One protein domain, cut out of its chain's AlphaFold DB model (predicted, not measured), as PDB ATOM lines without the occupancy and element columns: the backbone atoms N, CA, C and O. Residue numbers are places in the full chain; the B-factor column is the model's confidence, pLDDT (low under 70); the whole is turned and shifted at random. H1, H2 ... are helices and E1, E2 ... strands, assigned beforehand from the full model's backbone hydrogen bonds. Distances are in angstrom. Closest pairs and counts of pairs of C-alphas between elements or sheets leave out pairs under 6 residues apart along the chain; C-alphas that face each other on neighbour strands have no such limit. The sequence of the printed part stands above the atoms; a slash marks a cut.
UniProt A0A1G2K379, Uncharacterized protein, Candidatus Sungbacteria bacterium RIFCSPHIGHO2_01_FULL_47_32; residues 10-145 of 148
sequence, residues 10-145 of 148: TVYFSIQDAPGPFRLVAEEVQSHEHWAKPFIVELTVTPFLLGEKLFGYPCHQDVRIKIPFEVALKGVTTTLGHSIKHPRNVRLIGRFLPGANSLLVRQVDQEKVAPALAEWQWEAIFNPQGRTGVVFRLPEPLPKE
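This is residues 10 to 145 of the 148 residues of an uncharacterized protein of Candidatus Sungbacteria bacterium RIFCSPHIGHO2_01_FULL_47_32 (UniProt A0A1G2K379). This is a small closed barrel of six strands, with the longest helix, H1, on it beside E2 and the short helix H2 at one mouth of the barrel. H3, a single short turn, sits outside the barrel near H2, and the loop of residues 77 to 89 reaches 13 to 25 A from the mean of the C-alphas. The printed part has 136 residues, with three named helices and six named strands in the order E1 H1 E2 H2 E3 E4 H3 E5 E6. Round the ring run E1 E2 E3 E4 E5 E6 and back to E1, each neighbour pair antiparallel, and the class is mixed, helices and strands. The whole is compact, with a radius of gyration of the C-alphas of 14.7 A and spans of 41 by 35 by 30 A.

Find C-alpha 11 at (41.847, -42.772, -32.525); from there E1, residues 11 to 17, runs 16.6 A. H1, residues 21 to 33, starts at (24.165, -58.130, -32.991) and spans 18.6 A. Next come E2, residues 40 to 47, 20.1 A, and H2, residues 49 to 55, 10.6 A. E3, residues 65 to 76, spans 24.6 A, and E4, residues 90 to 96, 16.7 A. H3, residues 115 to 118, spans 5.6 A, and E5, residues 122 to 126, 13.0 A. E6, residues 133 to 137, spans 14.0 A and ends at (42.052, -43.844, -39.903).

Go round the barrel from E1 to E2, where N 14 and O 46 are 2.9 A apart. E2 bends by 54 degrees at residue 44, and E3 is on its other side, with N 43 and O 67 at 3.0 A. E3 bends by 94 degrees at residue 72 and makes a hairpin with E4, N 75 and O 91 at 2.9 A. Between E4 and E5 look at N 92 and O 124, 2.8 A. E5 and E6 are a hairpin, with N 125 and O 134 at 2.9 A, and N 15 and O 133, 2.8 A, close the ring. H1 is on the barrel; its closest C-alphas to E2 are Glu 27 and Val 41, 7.4 A. H2 lies inside the barrel, over E2 at a height over the sheet of 6.3 A, and stands up from the sheet at 47 degrees; the closest C-alphas of H2 and E1 are Gly 51 and Tyr 12, 4.6 A. H3 is outside the barrel, over none of the strands; its closest C-alpha to E4 is Ala 118, 5.1 A from that of Phe 96. H2 and H3 are close but not clearly touching, C-alphas 54 and 117 being 6.7 A apart. Every O i to N i+4 pair is within hydrogen-bond range in H1; H2 has 0 of 3, with 2 of 4 O i to N i+3 pairs, and H3 is too short for an i+4 pair.

The C-alphas farthest apart are those of Ser 83 and Glu 111, 45.1 A. The printed part has no cut; the links E3 to E4 and E4 to H3 are long. Mean pLDDT of the printed part is 77.7, and residues 35 to 36, 56 to 62, 77 to 88 and 99 to 111 are under 70.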
ATOM      1  N   THR A  10      45.944 -43.744 -34.600       76.69
ATOM      2  CA  THR A  10      45.364 -42.524 -34.052       76.69
ATOM      3  C   THR A  10      43.849 -42.695 -33.970       76.69
ATOM      4  O   THR A  10      43.182 -42.834 -34.997       76.69
ATOM      5  N   VAL A  11      43.298 -42.698 -32.753       84.88
ATOM      6  CA  VAL A  11      41.847 -42.772 -32.525       84.88
ATOM      7  C   VAL A  11      41.217 -41.417 -32.851       84.88
ATOM      8  O   VAL A  11      41.575 -40.401 -32.254       84.88
ATOM      9  N   TYR A  12      40.251 -41.394 -33.769       89.31
ATOM     10  CA  TYR A  12      39.542 -40.168 -34.157       89.31
ATOM     11  C   TYR A  12      38.209 -40.012 -33.433       89.31
ATOM     12  O   TYR A  12      37.839 -38.898 -33.053       89.31
ATOM     13  N   PHE A  13      37.505 -41.123 -33.207       90.12
ATOM     14  CA  PHE A  13      36.182 -41.111 -32.598       90.12
ATOM     15  C   PHE A  13      36.015 -42.256 -31.597       90.12
ATOM     16  O   PHE A  13      36.525 -43.355 -31.812       90.12
ATOM     17  N   SER A  14      35.259 -42.018 -30.526       90.75
ATOM     18  CA  SER A  14      34.680 -43.088 -29.707       90.75
ATOM     19  C   SER A  14      33.285 -43.427 -30.224       90.75
ATOM     20  O   SER A  14      32.541 -42.536 -30.624       90.75
ATOM     21  N   ILE A  15      32.921 -44.706 -30.230       91.06
ATOM     22  CA  ILE A  15      31.574 -45.179 -30.559       91.06
ATOM     23  C   ILE A  15      30.828 -45.370 -29.242       91.06
ATOM     24  O   ILE A  15      31.300 -46.093 -28.364       91.06
ATOM     25  N   GLN A  16      29.675 -44.720 -29.116       85.38
ATOM     26  CA  GLN A  16      28.856 -44.713 -27.896       85.38
ATOM     27  C   GLN A  16      27.548 -45.493 -28.066       85.38
ATOM     28  O   GLN A  16      26.959 -45.924 -27.079       85.38
ATOM     29  N   ASP A  17      27.087 -45.655 -29.310       86.50
ATOM     30  CA  ASP A  17      25.885 -46.422 -29.627       86.50
ATOM     31  C   ASP A  17      26.038 -47.121 -30.983       86.50
ATOM     32  O   ASP A  17      25.640 -46.607 -32.031       86.50
ATOM     33  N   ALA A  18      26.688 -48.282 -30.963       87.31
ATOM     34  CA  ALA A  18      26.858 -49.147 -32.123       87.31
ATOM     35  C   ALA A  18      25.600 -50.007 -32.378       87.31
ATOM     36  O   ALA A  18      24.795 -50.229 -31.458       87.31
ATOM     37  N   PRO A  19      25.409 -50.541 -33.598       86.12
ATOM     38  CA  PRO A  19      24.356 -51.514 -33.856       86.12
ATOM     39  C   PRO A  19      24.583 -52.791 -33.034       86.12
ATOM     40  O   PRO A  19      25.686 -53.337 -32.963       86.12
ATOM     41  N   GLY A  20      23.510 -53.272 -32.403       85.88
ATOM     42  CA  GLY A  20      23.515 -54.555 -31.705       85.88
ATOM     43  C   GLY A  20      23.637 -55.741 -32.673       85.88
ATOM     44  O   GLY A  20      23.450 -55.582 -33.882       85.88
ATOM     45  N   PRO A  21      23.886 -56.959 -32.160       82.62
ATOM     46  CA  PRO A  21      24.165 -58.130 -32.991       82.62
ATOM     47  C   PRO A  21      23.027 -58.466 -33.966       82.62
ATOM     48  O   PRO A  21      23.284 -58.727 -35.135       82.62
ATOM     49  N   PHE A  22      21.766 -58.398 -33.527       84.94
ATOM     50  CA  PHE A  22      20.618 -58.679 -34.399       84.94
ATOM     51  C   PHE A  22      20.406 -57.608 -35.470       84.94
ATOM     52  O   PHE A  22      20.024 -57.933 -36.590       84.94
ATOM     53  N   ARG A  23      20.690 -56.339 -35.145       84.25
ATOM     54  CA  ARG A  23      20.589 -55.235 -36.104       84.25
ATOM     55  C   ARG A  23      21.633 -55.371 -37.211       84.25
ATOM     56  O   ARG A  23      21.280 -55.240 -38.373       84.25
ATOM     57  N   LEU A  24      22.871 -55.724 -36.850       85.00
ATOM     58  CA  LEU A  24      23.935 -56.004 -37.817       85.00
ATOM     59  C   LEU A  24      23.555 -57.114 -38.802       85.00
ATOM     60  O   LEU A  24      23.794 -56.973 -39.995       85.00
ATOM     61  N   VAL A  25      22.964 -58.206 -38.306       83.69
ATOM     62  CA  VAL A  25      22.514 -59.315 -39.160       83.69
ATOM     63  C   VAL A  25      21.362 -58.874 -40.063       83.69
ATOM     64  O   VAL A  25      21.372 -59.183 -41.247       83.69
ATOM     65  N   ALA A  26      20.385 -58.133 -39.537       84.31
ATOM     66  CA  ALA A  26      19.251 -57.660 -40.329       84.31
ATOM     67  C   ALA A  26      19.683 -56.722 -41.469       84.31
ATOM     68  O   ALA A  26      19.243 -56.897 -42.602       84.31
ATOM     69  N   GLU A  27      20.562 -55.757 -41.188       83.00
ATOM     70  CA  GLU A  27      21.088 -54.825 -42.195       83.00
ATOM     71  C   GLU A  27      21.922 -55.565 -43.265       83.00
ATOM     72  O   GLU A  27      21.857 -55.230 -44.447       83.00
ATOM     73  N   GLU A  28      22.652 -56.617 -42.878       83.06
ATOM     74  CA  GLU A  28      23.413 -57.464 -43.807       83.06
ATOM     75  C   GLU A  28      22.490 -58.285 -44.714       83.06
ATOM     76  O   GLU A  28      22.652 -58.267 -45.935       83.06
ATOM     77  N   VAL A  29      21.483 -58.955 -44.145       83.56
ATOM     78  CA  VAL A  29      20.485 -59.714 -44.919       83.56
ATOM     79  C   VAL A  29      19.771 -58.799 -45.912       83.56
ATOM     80  O   VAL A  29      19.665 -59.142 -47.086       83.56
ATOM     81  N   GLN A  30      19.361 -57.603 -45.485       82.75
ATOM     82  CA  GLN A  30      18.722 -56.630 -46.372       82.75
ATOM     83  C   GLN A  30      19.632 -56.198 -47.527       82.75
ATOM     84  O   GLN A  30      19.153 -56.069 -48.654       82.75
ATOM     85  N   SER A  31      20.924 -55.973 -47.274       79.19
ATOM     86  CA  SER A  31      21.893 -55.645 -48.328       79.19
ATOM     87  C   SER A  31      22.016 -56.790 -49.344       79.19
ATOM     88  O   SER A  31      21.919 -56.542 -50.548       79.19
ATOM     89  N   HIS A  32      22.108 -58.040 -48.876       79.56
ATOM     90  CA  HIS A  32      22.162 -59.223 -49.739       79.56
ATOM     91  C   HIS A  32      20.893 -59.432 -50.566       79.56
ATOM     92  O   HIS A  32      20.988 -59.696 -51.760       79.56
ATOM     93  N   GLU A  33      19.709 -59.290 -49.970       83.56
ATOM     94  CA  GLU A  33      18.434 -59.450 -50.682       83.56
ATOM     95  C   GLU A  33      18.272 -58.438 -51.819       83.56
ATOM     96  O   GLU A  33      17.621 -58.725 -52.822       83.56
ATOM     97  N   HIS A  34      18.888 -57.264 -51.686       77.12
ATOM     98  CA  HIS A  34      18.733 -56.184 -52.647       77.12
ATOM     99  C   HIS A  34      19.870 -56.077 -53.666       77.12
ATOM    100  O   HIS A  34      19.756 -55.184 -54.500       77.12
ATOM    101  N   TRP A  35      20.896 -56.952 -53.620       59.09
ATOM    102  CA  TRP A  35      22.058 -57.166 -54.530       59.09
ATOM    103  C   TRP A  35      22.854 -55.936 -55.032       59.09
ATOM    104  O   TRP A  35      23.978 -56.079 -55.497       59.09
ATOM    105  N   ALA A  36      22.316 -54.730 -54.912       62.66
ATOM    106  CA  ALA A  36      22.822 -53.454 -55.396       62.66
ATOM    107  C   ALA A  36      22.798 -52.383 -54.291       62.66
ATOM    108  O   ALA A  36      23.047 -51.210 -54.563       62.66
ATOM    109  N   LYS A  37      22.451 -52.755 -53.048       70.44
ATOM    110  CA  LYS A  37      22.454 -51.825 -51.916       70.44
ATOM    111  C   LYS A  37      23.726 -51.999 -51.092       70.44
ATOM    112  O   LYS A  37      23.963 -53.109 -50.609       70.44
ATOM    113  N   PRO A  38      24.498 -50.921 -50.875       79.19
ATOM    114  CA  PRO A  38      25.659 -50.980 -50.004       79.19
ATOM    115  C   PRO A  38      25.242 -51.351 -48.578       79.19
ATOM    116  O   PRO A  38      24.160 -50.977 -48.111       79.19
ATOM    117  N   PHE A  39      26.111 -52.077 -47.878       87.88
ATOM    118  CA  PHE A  39      25.912 -52.376 -46.466       87.88
ATOM    119  C   PHE A  39      26.263 -51.131 -45.643       87.88
ATOM    120  O   PHE A  39      27.432 -50.767 -45.501       87.88
ATOM    121  N   ILE A  40      25.235 -50.449 -45.137       88.81
ATOM    122  CA  ILE A  40      25.369 -49.215 -44.360       88.81
ATOM    123  C   ILE A  40      24.922 -49.483 -42.927       88.81
ATOM    124  O   ILE A  40      23.804 -49.935 -42.694       88.81
ATOM    125  N   VAL A  41      25.781 -49.129 -41.976       89.44
ATOM    126  CA  VAL A  41      25.488 -49.140 -40.540       89.44
ATOM    127  C   VAL A  41      25.468 -47.712 -40.008       89.44
ATOM    128  O   VAL A  41      26.302 -46.883 -40.367       89.44
ATOM    129  N   GLU A  42      24.539 -47.406 -39.109       88.69
ATOM    130  CA  GLU A  42      24.553 -46.126 -38.399       88.69
ATOM    131  C   GLU A  42      25.450 -46.213 -37.159       88.69
ATOM    132  O   GLU A  42      25.211 -47.036 -36.272       88.69
ATOM    133  N   LEU A  43      26.452 -45.338 -37.067       89.00
ATOM    134  CA  LEU A  43      27.333 -45.236 -35.906       89.00
ATOM    135  C   LEU A  43      27.061 -43.934 -35.155       89.00
ATOM    136  O   LEU A  43      27.085 -42.856 -35.744       89.00
ATOM    137  N   THR A  44      26.846 -44.019 -33.843       89.56
ATOM    138  CA  THR A  44      26.862 -42.830 -32.983       89.56
ATOM    139  C   THR A  44      28.253 -42.647 -32.411       89.56
ATOM    140  O   THR A  44      28.715 -43.468 -31.610       89.56
ATOM    141  N   VAL A  45      28.905 -41.565 -32.821       87.88
ATOM    142  CA  VAL A  45      30.296 -41.276 -32.497       87.88
ATOM    143  C   VAL A  45      30.447 -39.989 -31.697       87.88
ATOM    144  O   VAL A  45      29.678 -39.045 -31.855       87.88
ATOM    145  N   THR A  46      31.478 -39.938 -30.865       88.06
ATOM    146  CA  THR A  46      31.926 -38.727 -30.182       88.06
ATOM    147  C   THR A  46      33.372 -38.455 -30.592       88.06
ATOM    148  O   THR A  46      34.219 -39.342 -30.420       88.06
ATOM    149  N   PRO A  47      33.667 -37.283 -31.183       85.69
ATOM    150  CA  PRO A  47      35.003 -36.968 -31.664       85.69
ATOM    151  C   PRO A  47      35.995 -36.712 -30.532       85.69
ATOM    152  O   PRO A  47      35.668 -36.097 -29.524       85.69
ATOM    153  N   PHE A  48      37.231 -37.159 -30.744       85.75
ATOM    154  CA  PHE A  48      38.401 -36.634 -30.041       85.75
ATOM    155  C   PHE A  48      38.933 -35.391 -30.768       85.75
ATOM    156  O   PHE A  48      38.507 -35.102 -31.883       85.75
ATOM    157  N   LEU A  49      39.937 -34.708 -30.205       77.81
ATOM    158  CA  LEU A  49      40.514 -33.464 -30.752       77.81
ATOM    159  C   LEU A  49      40.837 -33.508 -32.260       77.81
ATOM    160  O   LEU A  49      40.692 -32.510 -32.963       77.81
ATOM    161  N   LEU A  50      41.297 -34.652 -32.776       78.50
ATOM    162  CA  LEU A  50      41.580 -34.819 -34.207       78.50
ATOM    163  C   LEU A  50      40.316 -35.076 -35.037       78.50
ATOM    164  O   LEU A  50      40.234 -34.608 -36.169       78.50
ATOM    165  N   GLY A  51      39.329 -35.769 -34.468       78.62
ATOM    166  CA  GLY A  51      38.008 -35.952 -35.063       78.62
ATOM    167  C   GLY A  51      37.187 -34.662 -35.109       78.62
ATOM    168  O   GLY A  51      36.468 -34.442 -36.076       78.62
ATOM    169  N   GLU A  52      37.335 -33.768 -34.126       79.94
ATOM    170  CA  GLU A  52      36.647 -32.466 -34.092       79.94
ATOM    171  C   GLU A  52      36.991 -31.626 -35.330       79.94
ATOM    172  O   GLU A  52      36.110 -31.050 -35.971       79.94
ATOM    173  N   LYS A  53      38.272 -31.634 -35.730       80.25
ATOM    174  CA  LYS A  53      38.754 -30.940 -36.934       80.25
ATOM    175  C   LYS A  53      38.091 -31.439 -38.217       80.25
ATOM    176  O   LYS A  53      38.030 -30.687 -39.184       80.25
ATOM    177  N   LEU A  54      37.599 -32.681 -38.239       82.19
ATOM    178  CA  LEU A  54      36.953 -33.267 -39.413       82.19
ATOM    179  C   LEU A  54      35.500 -32.822 -39.575       82.19
ATOM    180  O   LEU A  54      34.979 -32.889 -40.681       82.19
ATOM    181  N   PHE A  55      34.855 -32.347 -38.510       75.56
ATOM    182  CA  PHE A  55      33.488 -31.833 -38.579       75.56
ATOM    183  C   PHE A  55      33.428 -30.316 -38.815       75.56
ATOM    184  O   PHE A  55      32.372 -29.804 -39.171       75.56
ATOM    185  N   GLY A  56      34.549 -29.599 -38.661       64.94
ATOM    186  CA  GLY A  56      34.669 -28.180 -39.026       64.94
ATOM    187  C   GLY A  56      33.942 -27.197 -38.100       64.94
ATOM    188  O   GLY A  56      33.827 -26.013 -38.412       64.94
ATOM    189  N   TYR A  57      33.473 -27.658 -36.942       65.31
ATOM    190  CA  TYR A  57      32.966 -26.827 -35.852       65.31
ATOM    191  C   TYR A  57      33.453 -27.393 -34.514       65.31
ATOM    192  O   TYR A  57      33.684 -28.602 -34.423       65.31
ATOM    193  N   PRO A  58      33.608 -26.557 -33.468       61.28
ATOM    194  CA  PRO A  58      33.940 -27.047 -32.139       61.28
ATOM    195  C   PRO A  58      32.832 -27.990 -31.664       61.28
ATOM    196  O   PRO A  58      31.737 -27.572 -31.280       61.28
ATOM    197  N   CYS A  59      33.109 -29.288 -31.738       60.16
ATOM    198  CA  CYS A  59      32.329 -30.307 -31.069       60.16
ATOM    199  C   CYS A  59      32.923 -30.404 -29.673       60.16
ATOM    200  O   CYS A  59      34.024 -30.913 -29.519       60.16
ATOM    201  N   HIS A  60      32.242 -29.881 -28.655       59.56
ATOM    202  CA  HIS A  60      32.636 -30.198 -27.283       59.56
ATOM    203  C   HIS A  60      32.631 -31.728 -27.111       59.56
ATOM    204  O   HIS A  60      31.831 -32.407 -27.760       59.56
ATOM    205  N   GLN A  61      33.490 -32.259 -26.239       58.75
ATOM    206  CA  GLN A  61      33.697 -33.702 -26.011       58.75
ATOM    207  C   GLN A  61      32.423 -34.488 -25.621       58.75
ATOM    208  O   GLN A  61      32.461 -35.710 -25.537       58.75
ATOM    209  N   ASP A  62      31.285 -33.812 -25.458       64.50
ATOM    210  CA  ASP A  62      29.978 -34.387 -25.136       64.50
ATOM    211  C   ASP A  62      29.015 -34.474 -26.338       64.50
ATOM    212  O   ASP A  62      27.887 -34.961 -26.204       64.50
ATOM    213  N   VAL A  63      29.414 -34.008 -27.527       74.56
ATOM    214  CA  VAL A  63      28.555 -34.071 -28.716       74.56
ATOM    215  C   VAL A  63      28.557 -35.492 -29.281       74.56
ATOM    216  O   VAL A  63      29.592 -36.050 -29.649       74.56
ATOM    217  N   ARG A  64      27.362 -36.080 -29.367       80.44
ATOM    218  CA  ARG A  64      27.116 -37.358 -30.038       80.44
ATOM    219  C   ARG A  64      26.624 -37.091 -31.449       80.44
ATOM    220  O   ARG A  64      25.599 -36.439 -31.633       80.44
ATOM    221  N   ILE A  65      27.347 -37.609 -32.428       80.75
ATOM    222  CA  ILE A  65      27.068 -37.440 -33.850       80.75
ATOM    223  C   ILE A  65      26.661 -38.799 -34.395       80.75
ATOM    224  O   ILE A  65      27.451 -39.742 -34.389       80.75
ATOM    225  N   LYS A  66      25.422 -38.914 -34.864       84.81
ATOM    226  CA  LYS A  66      24.964 -40.111 -35.566       84.81
ATOM    227  C   LYS A  66      25.337 -39.984 -37.035       84.81
ATOM    228  O   LYS A  66      24.862 -39.068 -37.698       84.81
ATOM    229  N   ILE A  67      26.179 -40.867 -37.552       84.38
ATOM    230  CA  ILE A  67      26.669 -40.790 -38.926       84.38
ATOM    231  C   ILE A  67      26.589 -42.160 -39.611       84.38
ATOM    232  O   ILE A  67      26.994 -43.163 -39.014       84.38
ATOM    233  N   PRO A  68      26.056 -42.243 -40.844       89.50
ATOM    234  CA  PRO A  68      26.084 -43.487 -41.595       89.50
ATOM    235  C   PRO A  68      27.510 -43.846 -42.010       89.50
ATOM    236  O   PRO A  68      28.304 -42.983 -42.397       89.50
ATOM    237  N   PHE A  69      27.813 -45.134 -41.943       91.44
ATOM    238  CA  PHE A  69      29.093 -45.711 -42.306       91.44
ATOM    239  C   PHE A  69      28.862 -46.815 -43.333       91.44
ATOM    240  O   PHE A  69      28.190 -47.811 -43.060       91.44
ATOM    241  N   GLU A  70      29.396 -46.605 -44.528       92.44
ATOM    242  CA  GLU A  70      29.335 -47.555 -45.628       92.44
ATOM    243  C   GLU A  70      30.486 -48.547 -45.503       92.44
ATOM    244  O   GLU A  70      31.651 -48.155 -45.424       92.44
ATOM    245  N   VAL A  71      30.158 -49.833 -45.460       91.75
ATOM    246  CA  VAL A  71      31.108 -50.906 -45.183       91.75
ATOM    247  C   VAL A  71      31.583 -51.527 -46.492       91.75
ATOM    248  O   VAL A  71      30.786 -52.080 -47.241       91.75
ATOM    249  N   ALA A  72      32.895 -51.497 -46.713       89.75
ATOM    250  CA  ALA A  72      33.564 -52.253 -47.772       89.75
ATOM    251  C   ALA A  72      33.919 -53.665 -47.292       89.75
ATOM    252  O   ALA A  72      33.656 -54.656 -47.967       89.75
ATOM    253  N   LEU A  73      34.502 -53.771 -46.093       86.50
ATOM    254  CA  LEU A  73      34.892 -55.048 -45.496       86.50
ATOM    255  C   LEU A  73      34.399 -55.164 -44.059       86.50
ATOM    256  O   LEU A  73      34.520 -54.232 -43.262       86.50
ATOM    257  N   LYS A  74      33.925 -56.359 -43.705       87.12
ATOM    258  CA  LYS A  74      33.568 -56.732 -42.337       87.12
ATOM    259  C   LYS A  74      34.388 -57.928 -41.882       87.12
ATOM    260  O   LYS A  74      34.541 -58.906 -42.608       87.12
ATOM    261  N   GLY A  75      34.861 -57.872 -40.646       81.00
ATOM    262  CA  GLY A  75      35.563 -58.971 -40.003       81.00
ATOM    263  C   GLY A  75      35.323 -59.017 -38.501       81.00
ATOM    264  O   GLY A  75      34.668 -58.160 -37.906       81.00
ATOM    265  N   VAL A  76      35.889 -60.045 -37.881       75.62
ATOM    266  CA  VAL A  76      35.963 -60.191 -36.425       75.62
ATOM    267  C   VAL A  76      37.401 -59.952 -35.980       75.62
ATOM    268  O   VAL A  76      38.336 -60.361 -36.665       75.62
ATOM    269  N   THR A  77      37.606 -59.325 -34.824       64.88
ATOM    270  CA  THR A  77      38.944 -59.276 -34.219       64.88
ATOM    271  C   THR A  77      39.220 -60.624 -33.543       64.88
ATOM    272  O   THR A  77      38.602 -60.932 -32.522       64.88
ATOM    273  N   THR A  78      40.107 -61.458 -34.089       51.66
ATOM    274  CA  THR A  78      40.575 -62.679 -33.403       51.66
ATOM    275  C   THR A  78      41.859 -62.368 -32.629       51.66
ATOM    276  O   THR A  78      42.745 -61.671 -33.114       51.66
ATOM    277  N   THR A  79      41.963 -62.768 -31.355       42.44
ATOM    278  CA  THR A  79      42.756 -63.972 -31.028       42.44
ATOM    279  C   THR A  79      42.367 -64.708 -29.726       42.44
ATOM    280  O   THR A  79      42.737 -65.867 -29.596       42.44
ATOM    281  N   LEU A  80      41.608 -64.132 -28.774       40.97
ATOM    282  CA  LEU A  80      41.318 -64.760 -27.456       40.97
ATOM    283  C   LEU A  80      39.959 -64.334 -26.839       40.97
ATOM    284  O   LEU A  80      39.905 -63.818 -25.727       40.97
ATOM    285  N   GLY A  81      38.829 -64.533 -27.525       38.09
ATOM    286  CA  GLY A  81      37.527 -64.091 -26.988       38.09
ATOM    287  C   GLY A  81      36.322 -64.884 -27.479       38.09
ATOM    288  O   GLY A  81      35.525 -64.390 -28.273       38.09
ATOM    289  N   HIS A  82      36.171 -66.125 -27.010       42.69
ATOM    290  CA  HIS A  82      35.020 -66.989 -27.312       42.69
ATOM    291  C   HIS A  82      34.146 -67.277 -26.076       42.69
ATOM    292  O   HIS A  82      33.746 -68.416 -25.861       42.69
ATOM    293  N   SER A  83      33.812 -66.279 -25.248       41.56
ATOM    294  CA  SER A  83      32.861 -66.503 -24.145       41.56
ATOM    295  C   SER A  83      31.943 -65.310 -23.889       41.56
ATOM    296  O   SER A  83      32.271 -64.181 -24.242       41.56
ATOM    297  N   ILE A  84      30.815 -65.556 -23.211       46.00
ATOM    298  CA  ILE A  84      29.874 -64.534 -22.703       46.00
ATOM    299  C   ILE A  84      30.593 -63.453 -21.861       46.00
ATOM    300  O   ILE A  84      30.084 -62.348 -21.714       46.00
ATOM    301  N   LYS A  85      31.797 -63.749 -21.347       46.34
ATOM    302  CA  LYS A  85      32.626 -62.843 -20.537       46.34
ATOM    303  C   LYS A  85      33.599 -61.977 -21.356       46.34
ATOM    304  O   LYS A  85      34.145 -61.023 -20.813       46.34
ATOM    305  N   HIS A  86      33.825 -62.290 -22.636       52.69
ATOM    306  CA  HIS A  86      34.732 -61.563 -23.536       52.69
ATOM    307  C   HIS A  86      34.011 -61.273 -24.854       52.69
ATOM    308  O   HIS A  86      34.131 -62.045 -25.811       52.69
ATOM    309  N   PRO A  87      33.196 -60.210 -24.887       54.06
ATOM    310  CA  PRO A  87      32.333 -59.950 -26.021       54.06
ATOM    311  C   PRO A  87      33.174 -59.655 -27.280       54.06
ATOM    312  O   PRO A  87      34.174 -58.941 -27.216       54.06
ATOM    313  N   ARG A  88      32.807 -60.258 -28.420       67.31
ATOM    314  CA  ARG A  88      33.576 -60.181 -29.676       67.31
ATOM    315  C   ARG A  88      33.453 -58.787 -30.271       67.31
ATOM    316  O   ARG A  88      32.334 -58.313 -30.446       67.31
ATOM    317  N   ASN A  89      34.572 -58.177 -30.655       78.69
ATOM    318  CA  ASN A  89      34.506 -56.944 -31.424       78.69
ATOM    319  C   ASN A  89      34.305 -57.258 -32.909       78.69
ATOM    320  O   ASN A  89      34.885 -58.195 -33.469       78.69
ATOM    321  N   VAL A  90      33.460 -56.450 -33.531       86.00
ATOM    322  CA  VAL A  90      33.282 -56.375 -34.973       86.00
ATOM    323  C   VAL A  90      34.218 -55.295 -35.485       86.00
ATOM    324  O   VAL A  90      34.330 -54.230 -34.878       86.00
ATOM    325  N   ARG A  91      34.889 -55.592 -36.594       87.88
ATOM    326  CA  ARG A  91      35.713 -54.653 -37.346       87.88
ATOM    327  C   ARG A  91      35.012 -54.362 -38.662       87.88
ATOM    328  O   ARG A  91      34.741 -55.285 -39.430       87.88
ATOM    329  N   LEU A  92      34.735 -53.093 -38.912       91.88
ATOM    330  CA  LEU A  92      34.210 -52.593 -40.174       91.88
ATOM    331  C   LEU A  92      35.246 -51.674 -40.791       91.88
ATOM    332  O   LEU A  92      35.797 -50.813 -40.112       91.88
ATOM    333  N   ILE A  93      35.502 -51.860 -42.073       91.44
ATOM    334  CA  ILE A  93      36.392 -51.016 -42.850       91.44
ATOM    335  C   ILE A  93      35.563 -50.385 -43.960       91.44
ATOM    336  O   ILE A  93      34.805 -51.084 -44.636       91.44
ATOM    337  N   GLY A  94      35.675 -49.072 -44.126       93.69
ATOM    338  CA  GLY A  94      34.722 -48.346 -44.945       93.69
ATOM    339  C   GLY A  94      34.961 -46.846 -45.034       93.69
ATOM    340  O   GLY A  94      36.086 -46.364 -44.863       93.69
ATOM    341  N   ARG A  95      33.874 -46.121 -45.299       93.25
ATOM    342  CA  ARG A  95      33.825 -44.656 -45.310       93.25
ATOM    343  C   ARG A  95      32.614 -44.134 -44.554       93.25
ATOM    344  O   ARG A  95      31.586 -44.806 -44.475       93.25
ATOM    345  N   PHE A  96      32.700 -42.908 -44.052       91.62
ATOM    346  CA  PHE A  96      31.506 -42.217 -43.584       91.62
ATOM    347  C   PHE A  96      30.751 -41.587 -44.752       91.62
ATOM    348  O   PHE A  96      31.339 -41.226 -45.771       91.62
ATOM    349  N   LEU A  97      29.445 -41.402 -44.575       87.44
ATOM    350  CA  LEU A  97      28.584 -40.692 -45.518       87.44
ATOM    351  C   LEU A  97      28.110 -39.367 -44.899       87.44
ATOM    352  O   LEU A  97      26.964 -39.271 -44.442       87.44
ATOM    353  N   PRO A  98      28.975 -38.336 -44.836       72.81
ATOM    354  CA  PRO A  98      28.574 -37.024 -44.350       72.81
ATOM    355  C   PRO A  98      27.518 -36.438 -45.293       72.81
ATOM    356  O   PRO A  98      27.795 -36.145 -46.450       72.81
ATOM    357  N   GLY A  99      26.285 -36.308 -44.802       61.69
ATOM    358  CA  GLY A  99      25.178 -35.711 -45.548       61.69
ATOM    359  C   GLY A  99      24.002 -36.634 -45.859       61.69
ATOM    360  O   GLY A  99      22.914 -36.140 -46.147       61.69
ATOM    361  N   ALA A 100      24.163 -37.950 -45.712       57.12
ATOM    362  CA  ALA A 100      23.035 -38.874 -45.705       57.12
ATOM    363  C   ALA A 100      22.312 -38.755 -44.350       57.12
ATOM    364  O   ALA A 100      22.832 -39.239 -43.352       57.12
ATOM    365  N   ASN A 101      21.179 -38.037 -44.308       51.81
ATOM    366  CA  ASN A 101      20.254 -37.861 -43.169       51.81
ATOM    367  C   ASN A 101      20.801 -38.296 -41.792       51.81
ATOM    368  O   ASN A 101      20.339 -39.268 -41.194       51.81
ATOM    369  N   SER A 102      21.782 -37.547 -41.274       50.72
ATOM    370  CA  SER A 102      22.245 -37.660 -39.890       50.72
ATOM    371  C   SER A 102      21.130 -37.142 -38.979       50.72
ATOM    372  O   SER A 102      20.975 -35.945 -38.747       50.72
ATOM    373  N   LEU A 103      20.281 -38.053 -38.514       49.41
ATOM    374  CA  LEU A 103      19.245 -37.752 -37.538       49.41
ATOM    375  C   LEU A 103      19.869 -37.823 -36.136       49.41
ATOM    376  O   LEU A 103      19.899 -38.908 -35.558       49.41
ATOM    377  N   LEU A 104      20.397 -36.694 -35.622       46.50
ATOM    378  CA  LEU A 104      20.084 -36.134 -34.283       46.50
ATOM    379  C   LEU A 104      20.947 -34.899 -33.870       46.50
ATOM    380  O   LEU A 104      22.163 -34.868 -34.019       46.50
ATOM    381  N   VAL A 105      20.265 -33.914 -33.260       46.69
ATOM    382  CA  VAL A 105      20.693 -32.783 -32.385       46.69
ATOM    383  C   VAL A 105      21.554 -31.636 -32.954       46.69
ATOM    384  O   VAL A 105      21.336 -30.499 -32.541       46.69
ATOM    385  N   ARG A 106      22.431 -31.824 -33.942       51.50
ATOM    386  CA  ARG A 106      22.995 -30.704 -34.730       51.50
ATOM    387  C   ARG A 106      23.240 -31.173 -36.153       51.50
ATOM    388  O   ARG A 106      23.910 -32.174 -36.368       51.50
ATOM    389  N   GLN A 107      22.676 -30.453 -37.117       51.97
ATOM    390  CA  GLN A 107      22.902 -30.714 -38.532       51.97
ATOM    391  C   GLN A 107      24.402 -30.557 -38.803       51.97
ATOM    392  O   GLN A 107      24.973 -29.497 -38.551       51.97
ATOM    393  N   VAL A 108      25.052 -31.637 -39.238       57.03
ATOM    394  CA  VAL A 108      26.435 -31.572 -39.704       57.03
ATOM    395  C   VAL A 108      26.436 -30.672 -40.938       57.03
ATOM    396  O   VAL A 108      25.809 -31.003 -41.944       57.03
ATOM    397  N   ASP A 109      27.089 -29.517 -40.833       60.69
ATOM    398  CA  ASP A 109      27.233 -28.577 -41.941       60.69
ATOM    399  C   ASP A 109      28.140 -29.204 -43.006       60.69
ATOM    400  O   ASP A 109      29.351 -29.319 -42.810       60.69
ATOM    401  N   GLN A 110      27.540 -29.663 -44.108       62.53
ATOM    402  CA  GLN A 110      28.244 -30.376 -45.175       62.53
ATOM    403  C   GLN A 110      29.379 -29.547 -45.787       62.53
ATOM    404  O   GLN A 110      30.362 -30.128 -46.235       62.53
ATOM    405  N   GLU A 111      29.286 -28.214 -45.767       64.12
ATOM    406  CA  GLU A 111      30.327 -27.330 -46.305       64.12
ATOM    407  C   GLU A 111      31.569 -27.269 -45.405       64.12
ATOM    408  O   GLU A 111      32.653 -26.900 -45.857       64.12
ATOM    409  N   LYS A 112      31.426 -27.641 -44.128       70.12
ATOM    410  CA  LYS A 112      32.500 -27.588 -43.126       70.12
ATOM    411  C   LYS A 112      33.142 -28.940 -42.842       70.12
ATOM    412  O   LYS A 112      34.226 -28.980 -42.259       70.12
ATOM    413  N   VAL A 113      32.505 -30.042 -43.236       77.81
ATOM    414  CA  VAL A 113      33.075 -31.379 -43.048       77.81
ATOM    415  C   VAL A 113      34.297 -31.553 -43.938       77.81
ATOM    416  O   VAL A 113      34.260 -31.309 -45.141       77.81
ATOM    417  N   ALA A 114      35.386 -32.035 -43.348       82.50
ATOM    418  CA  ALA A 114      36.582 -32.370 -44.093       82.50
ATOM    419  C   ALA A 114      36.283 -33.508 -45.091       82.50
ATOM    420  O   ALA A 114      35.773 -34.554 -44.676       82.50
ATOM    421  N   PRO A 115      36.691 -33.383 -46.370       83.69
ATOM    422  CA  PRO A 115      36.514 -34.435 -47.377       83.69
ATOM    423  C   PRO A 115      37.074 -35.796 -46.944       83.69
ATOM    424  O   PRO A 115      36.536 -36.834 -47.317       83.69
ATOM    425  N   ALA A 116      38.098 -35.783 -46.083       87.62
ATOM    426  CA  ALA A 116      38.709 -36.968 -45.492       87.62
ATOM    427  C   ALA A 116      37.707 -37.908 -44.798       87.62
ATOM    428  O   ALA A 116      37.934 -39.114 -44.740       87.62
ATOM    429  N   LEU A 117      36.583 -37.397 -44.283       87.25
ATOM    430  CA  LEU A 117      35.556 -38.230 -43.655       87.25
ATOM    431  C   LEU A 117      34.892 -39.189 -44.668       87.25
ATOM    432  O   LEU A 117      34.543 -40.313 -44.319       87.25
ATOM    433  N   ALA A 118      34.765 -38.762 -45.927       88.88
ATOM    434  CA  ALA A 118      34.157 -39.535 -47.011       88.88
ATOM    435  C   ALA A 118      35.148 -40.469 -47.738       88.88
ATOM    436  O   ALA A 118      34.759 -41.185 -48.664       88.88
ATOM    437  N   GLU A 119      36.424 -40.474 -47.344       91.12
ATOM    438  CA  GLU A 119      37.438 -41.356 -47.924       91.12
ATOM    439  C   GLU A 119      37.255 -42.803 -47.452       91.12
ATOM    440  O   GLU A 119      36.936 -43.065 -46.295       91.12
ATOM    441  N   TRP A 120      37.517 -43.765 -48.337       92.88
ATOM    442  CA  TRP A 120      37.596 -45.186 -47.999       92.88
ATOM    443  C   TRP A 120      38.887 -45.470 -47.230       92.88
ATOM    444  O   TRP A 120      39.859 -45.966 -47.789       92.88
ATOM    445  N   GLN A 121      38.932 -45.073 -45.963       91.81
ATOM    446  CA  GLN A 121      40.135 -45.149 -45.132       91.81
ATOM    447  C   GLN A 121      39.800 -45.284 -43.642       91.81
ATOM    448  O   GLN A 121      40.646 -45.042 -42.784       91.81
ATOM    449  N   TRP A 122      38.568 -45.650 -43.301       92.81
ATOM    450  CA  TRP A 122      38.125 -45.691 -41.914       92.81
ATOM    451  C   TRP A 122      37.968 -47.117 -41.424       92.81
ATOM    452  O   TRP A 122      37.452 -47.981 -42.130       92.81
ATOM    453  N   GLU A 123      38.391 -47.344 -40.186       91.81
ATOM    454  CA  GLU A 123      38.206 -48.598 -39.476       91.81
ATOM    455  C   GLU A 123      37.422 -48.346 -38.190       91.81
ATOM    456  O   GLU A 123      37.899 -47.652 -37.295       91.81
ATOM    457  N   ALA A 124      36.232 -48.929 -38.084       91.44
ATOM    458  CA  ALA A 124      35.430 -48.945 -36.871       91.44
ATOM    459  C   ALA A 124      35.570 -50.303 -36.175       91.44
ATOM    460  O   ALA A 124      35.258 -51.342 -36.759       91.44
ATOM    461  N   ILE A 125      35.998 -50.294 -34.914       90.12
ATOM    462  CA  ILE A 125      36.078 -51.485 -34.066       90.12
ATOM    463  C   ILE A 125      35.153 -51.281 -32.879       90.12
ATOM    464  O   ILE A 125      35.349 -50.360 -32.086       90.12
ATOM    465  N   PHE A 126      34.152 -52.137 -32.720       88.94
ATOM    466  CA  PHE A 126      33.218 -52.014 -31.608       88.94
ATOM    467  C   PHE A 126      32.687 -53.350 -31.140       88.94
ATOM    468  O   PHE A 126      32.691 -54.351 -31.853       88.94
ATOM    469  N   ASN A 127      32.181 -53.332 -29.923       86.19
ATOM    470  CA  ASN A 127      31.530 -54.448 -29.301       86.19
ATOM    471  C   ASN A 127      30.018 -54.402 -29.561       86.19
ATOM    472  O   ASN A 127      29.374 -53.473 -29.079       86.19
ATOM    473  N   PRO A 128      29.394 -55.368 -30.257       83.06
ATOM    474  CA  PRO A 128      27.950 -55.320 -30.491       83.06
ATOM    475  C   PRO A 128      27.115 -55.507 -29.218       83.06
ATOM    476  O   PRO A 128      25.985 -55.030 -29.161       83.06
ATOM    477  N   GLN A 129      27.638 -56.205 -28.199       81.06
ATOM    478  CA  GLN A 129      26.933 -56.389 -26.925       81.06
ATOM    479  C   GLN A 129      27.016 -55.138 -26.046       81.06
ATOM    480  O   GLN A 129      25.999 -54.677 -25.539       81.06
ATOM    481  N   GLY A 130      28.219 -54.582 -25.886       82.00
ATOM    482  CA  GLY A 130      28.458 -53.352 -25.125       82.00
ATOM    483  C   GLY A 130      28.062 -52.078 -25.872       82.00
ATOM    484  O   GLY A 130      27.935 -51.030 -25.255       82.00
ATOM    485  N   ARG A 131      27.867 -52.173 -27.194       87.50
ATOM    486  CA  ARG A 131      27.545 -51.086 -28.136       87.50
ATOM    487  C   ARG A 131      28.559 -49.938 -28.142       87.50
ATOM    488  O   ARG A 131      28.267 -48.863 -28.658       87.50
ATOM    489  N   THR A 132      29.761 -50.183 -27.629       88.62
ATOM    490  CA  THR A 132      30.851 -49.211 -27.529       88.62
ATOM    491  C   THR A 132      32.065 -49.638 -28.341       88.62
ATOM    492  O   THR A 132      32.271 -50.824 -28.614       88.62
ATOM    493  N   GLY A 133      32.878 -48.668 -28.743       89.50
ATOM    494  CA  GLY A 133      34.041 -48.918 -29.585       89.50
ATOM    495  C   GLY A 133      34.811 -47.659 -29.937       89.50
ATOM    496  O   GLY A 133      34.690 -46.631 -29.273       89.50
ATOM    497  N   VAL A 134      35.595 -47.744 -31.000       91.19
ATOM    498  CA  VAL A 134      36.476 -46.683 -31.481       91.19
ATOM    499  C   VAL A 134      36.578 -46.712 -33.000       91.19
ATOM    500  O   VAL A 134      36.318 -47.734 -33.639       91.19
ATOM    501  N   VAL A 135      36.968 -45.579 -33.570       90.75
ATOM    502  CA  VAL A 135      37.235 -45.437 -34.998       90.75
ATOM    503  C   VAL A 135      38.633 -44.877 -35.220       90.75
ATOM    504  O   VAL A 135      39.029 -43.886 -34.595       90.75
ATOM    505  N   PHE A 136      39.332 -45.481 -36.171       89.88
ATOM    506  CA  PHE A 136      40.671 -45.125 -36.611       89.88
ATOM    507  C   PHE A 136      40.676 -44.762 -38.091       89.88
ATOM    508  O   PHE A 136      39.805 -45.185 -38.856       89.88
ATOM    509  N   ARG A 137      41.711 -44.027 -38.495       88.50
ATOM    510  CA  ARG A 137      42.052 -43.844 -39.903       88.50
ATOM    511  C   ARG A 137      43.177 -44.808 -40.268       88.50
ATOM    512  O   ARG A 137      44.199 -44.848 -39.586       88.50
ATOM    513  N   LEU A 138      42.986 -45.578 -41.332       86.75
ATOM    514  CA  LEU A 138      44.013 -46.446 -41.899       86.75
ATOM    515  C   LEU A 138      45.159 -45.602 -42.483       86.75
ATOM    516  O   LEU A 138      44.921 -44.477 -42.918       86.75
ATOM    517  N   PRO A 139      46.399 -46.114 -42.541       83.81
ATOM    518  CA  PRO A 139      47.530 -45.357 -43.084       83.81
ATOM    519  C   PRO A 139      47.396 -45.075 -44.587       83.81
ATOM    520  O   PRO A 139      47.858 -44.043 -45.064       83.81
ATOM    521  N   GLU A 140      46.717 -45.956 -45.323       85.06
ATOM    522  CA  GLU A 140      46.504 -45.860 -46.769       85.06
ATOM    523  C   GLU A 140      45.015 -46.092 -47.092       85.06
ATOM    524  O   GLU A 140      44.368 -46.881 -46.391       85.06
ATOM    525  N   PRO A 141      44.452 -45.424 -48.120       87.56
ATOM    526  CA  PRO A 141      43.103 -45.703 -48.606       87.56
ATOM    527  C   PRO A 141      42.938 -47.150 -49.083       87.56
ATOM    528  O   PRO A 141      43.897 -47.798 -49.505       87.56
ATOM    529  N   LEU A 142      41.703 -47.649 -49.060       87.12
ATOM    530  CA  LEU A 142      41.385 -48.993 -49.525       87.12
ATOM    531  C   LEU A 142      41.615 -49.143 -51.035       87.12
ATOM    532  O   LEU A 142      41.395 -48.194 -51.796       87.12
ATOM    533  N   PRO A 143      41.999 -50.349 -51.494       86.25
ATOM    534  CA  PRO A 143      42.037 -50.667 -52.915       86.25
ATOM    535  C   PRO A 143      40.681 -50.405 -53.576       86.25
ATOM    536  O   PRO A 143      39.644 -50.785 -53.034       86.25
ATOM    537  N   LYS A 144      40.690 -49.823 -54.784       83.25
ATOM    538  CA  LYS A 144      39.457 -49.514 -55.535       83.25
ATOM    539  C   LYS A 144      38.550 -50.734 -55.696       83.25
ATOM    540  O   LYS A 144      37.341 -50.614 -55.581       83.25
ATOM    541  N   GLU A 145      39.157 -51.897 -55.900       83.25
ATOM    542  CA  GLU A 145      38.511 -53.201 -56.082       83.25
ATOM    543  C   GLU A 145      37.562 -53.587 -54.939       83.25
ATOM    544  O   GLU A 145      36.653 -54.381 -55.143       83.25
TER     545      GLU A 145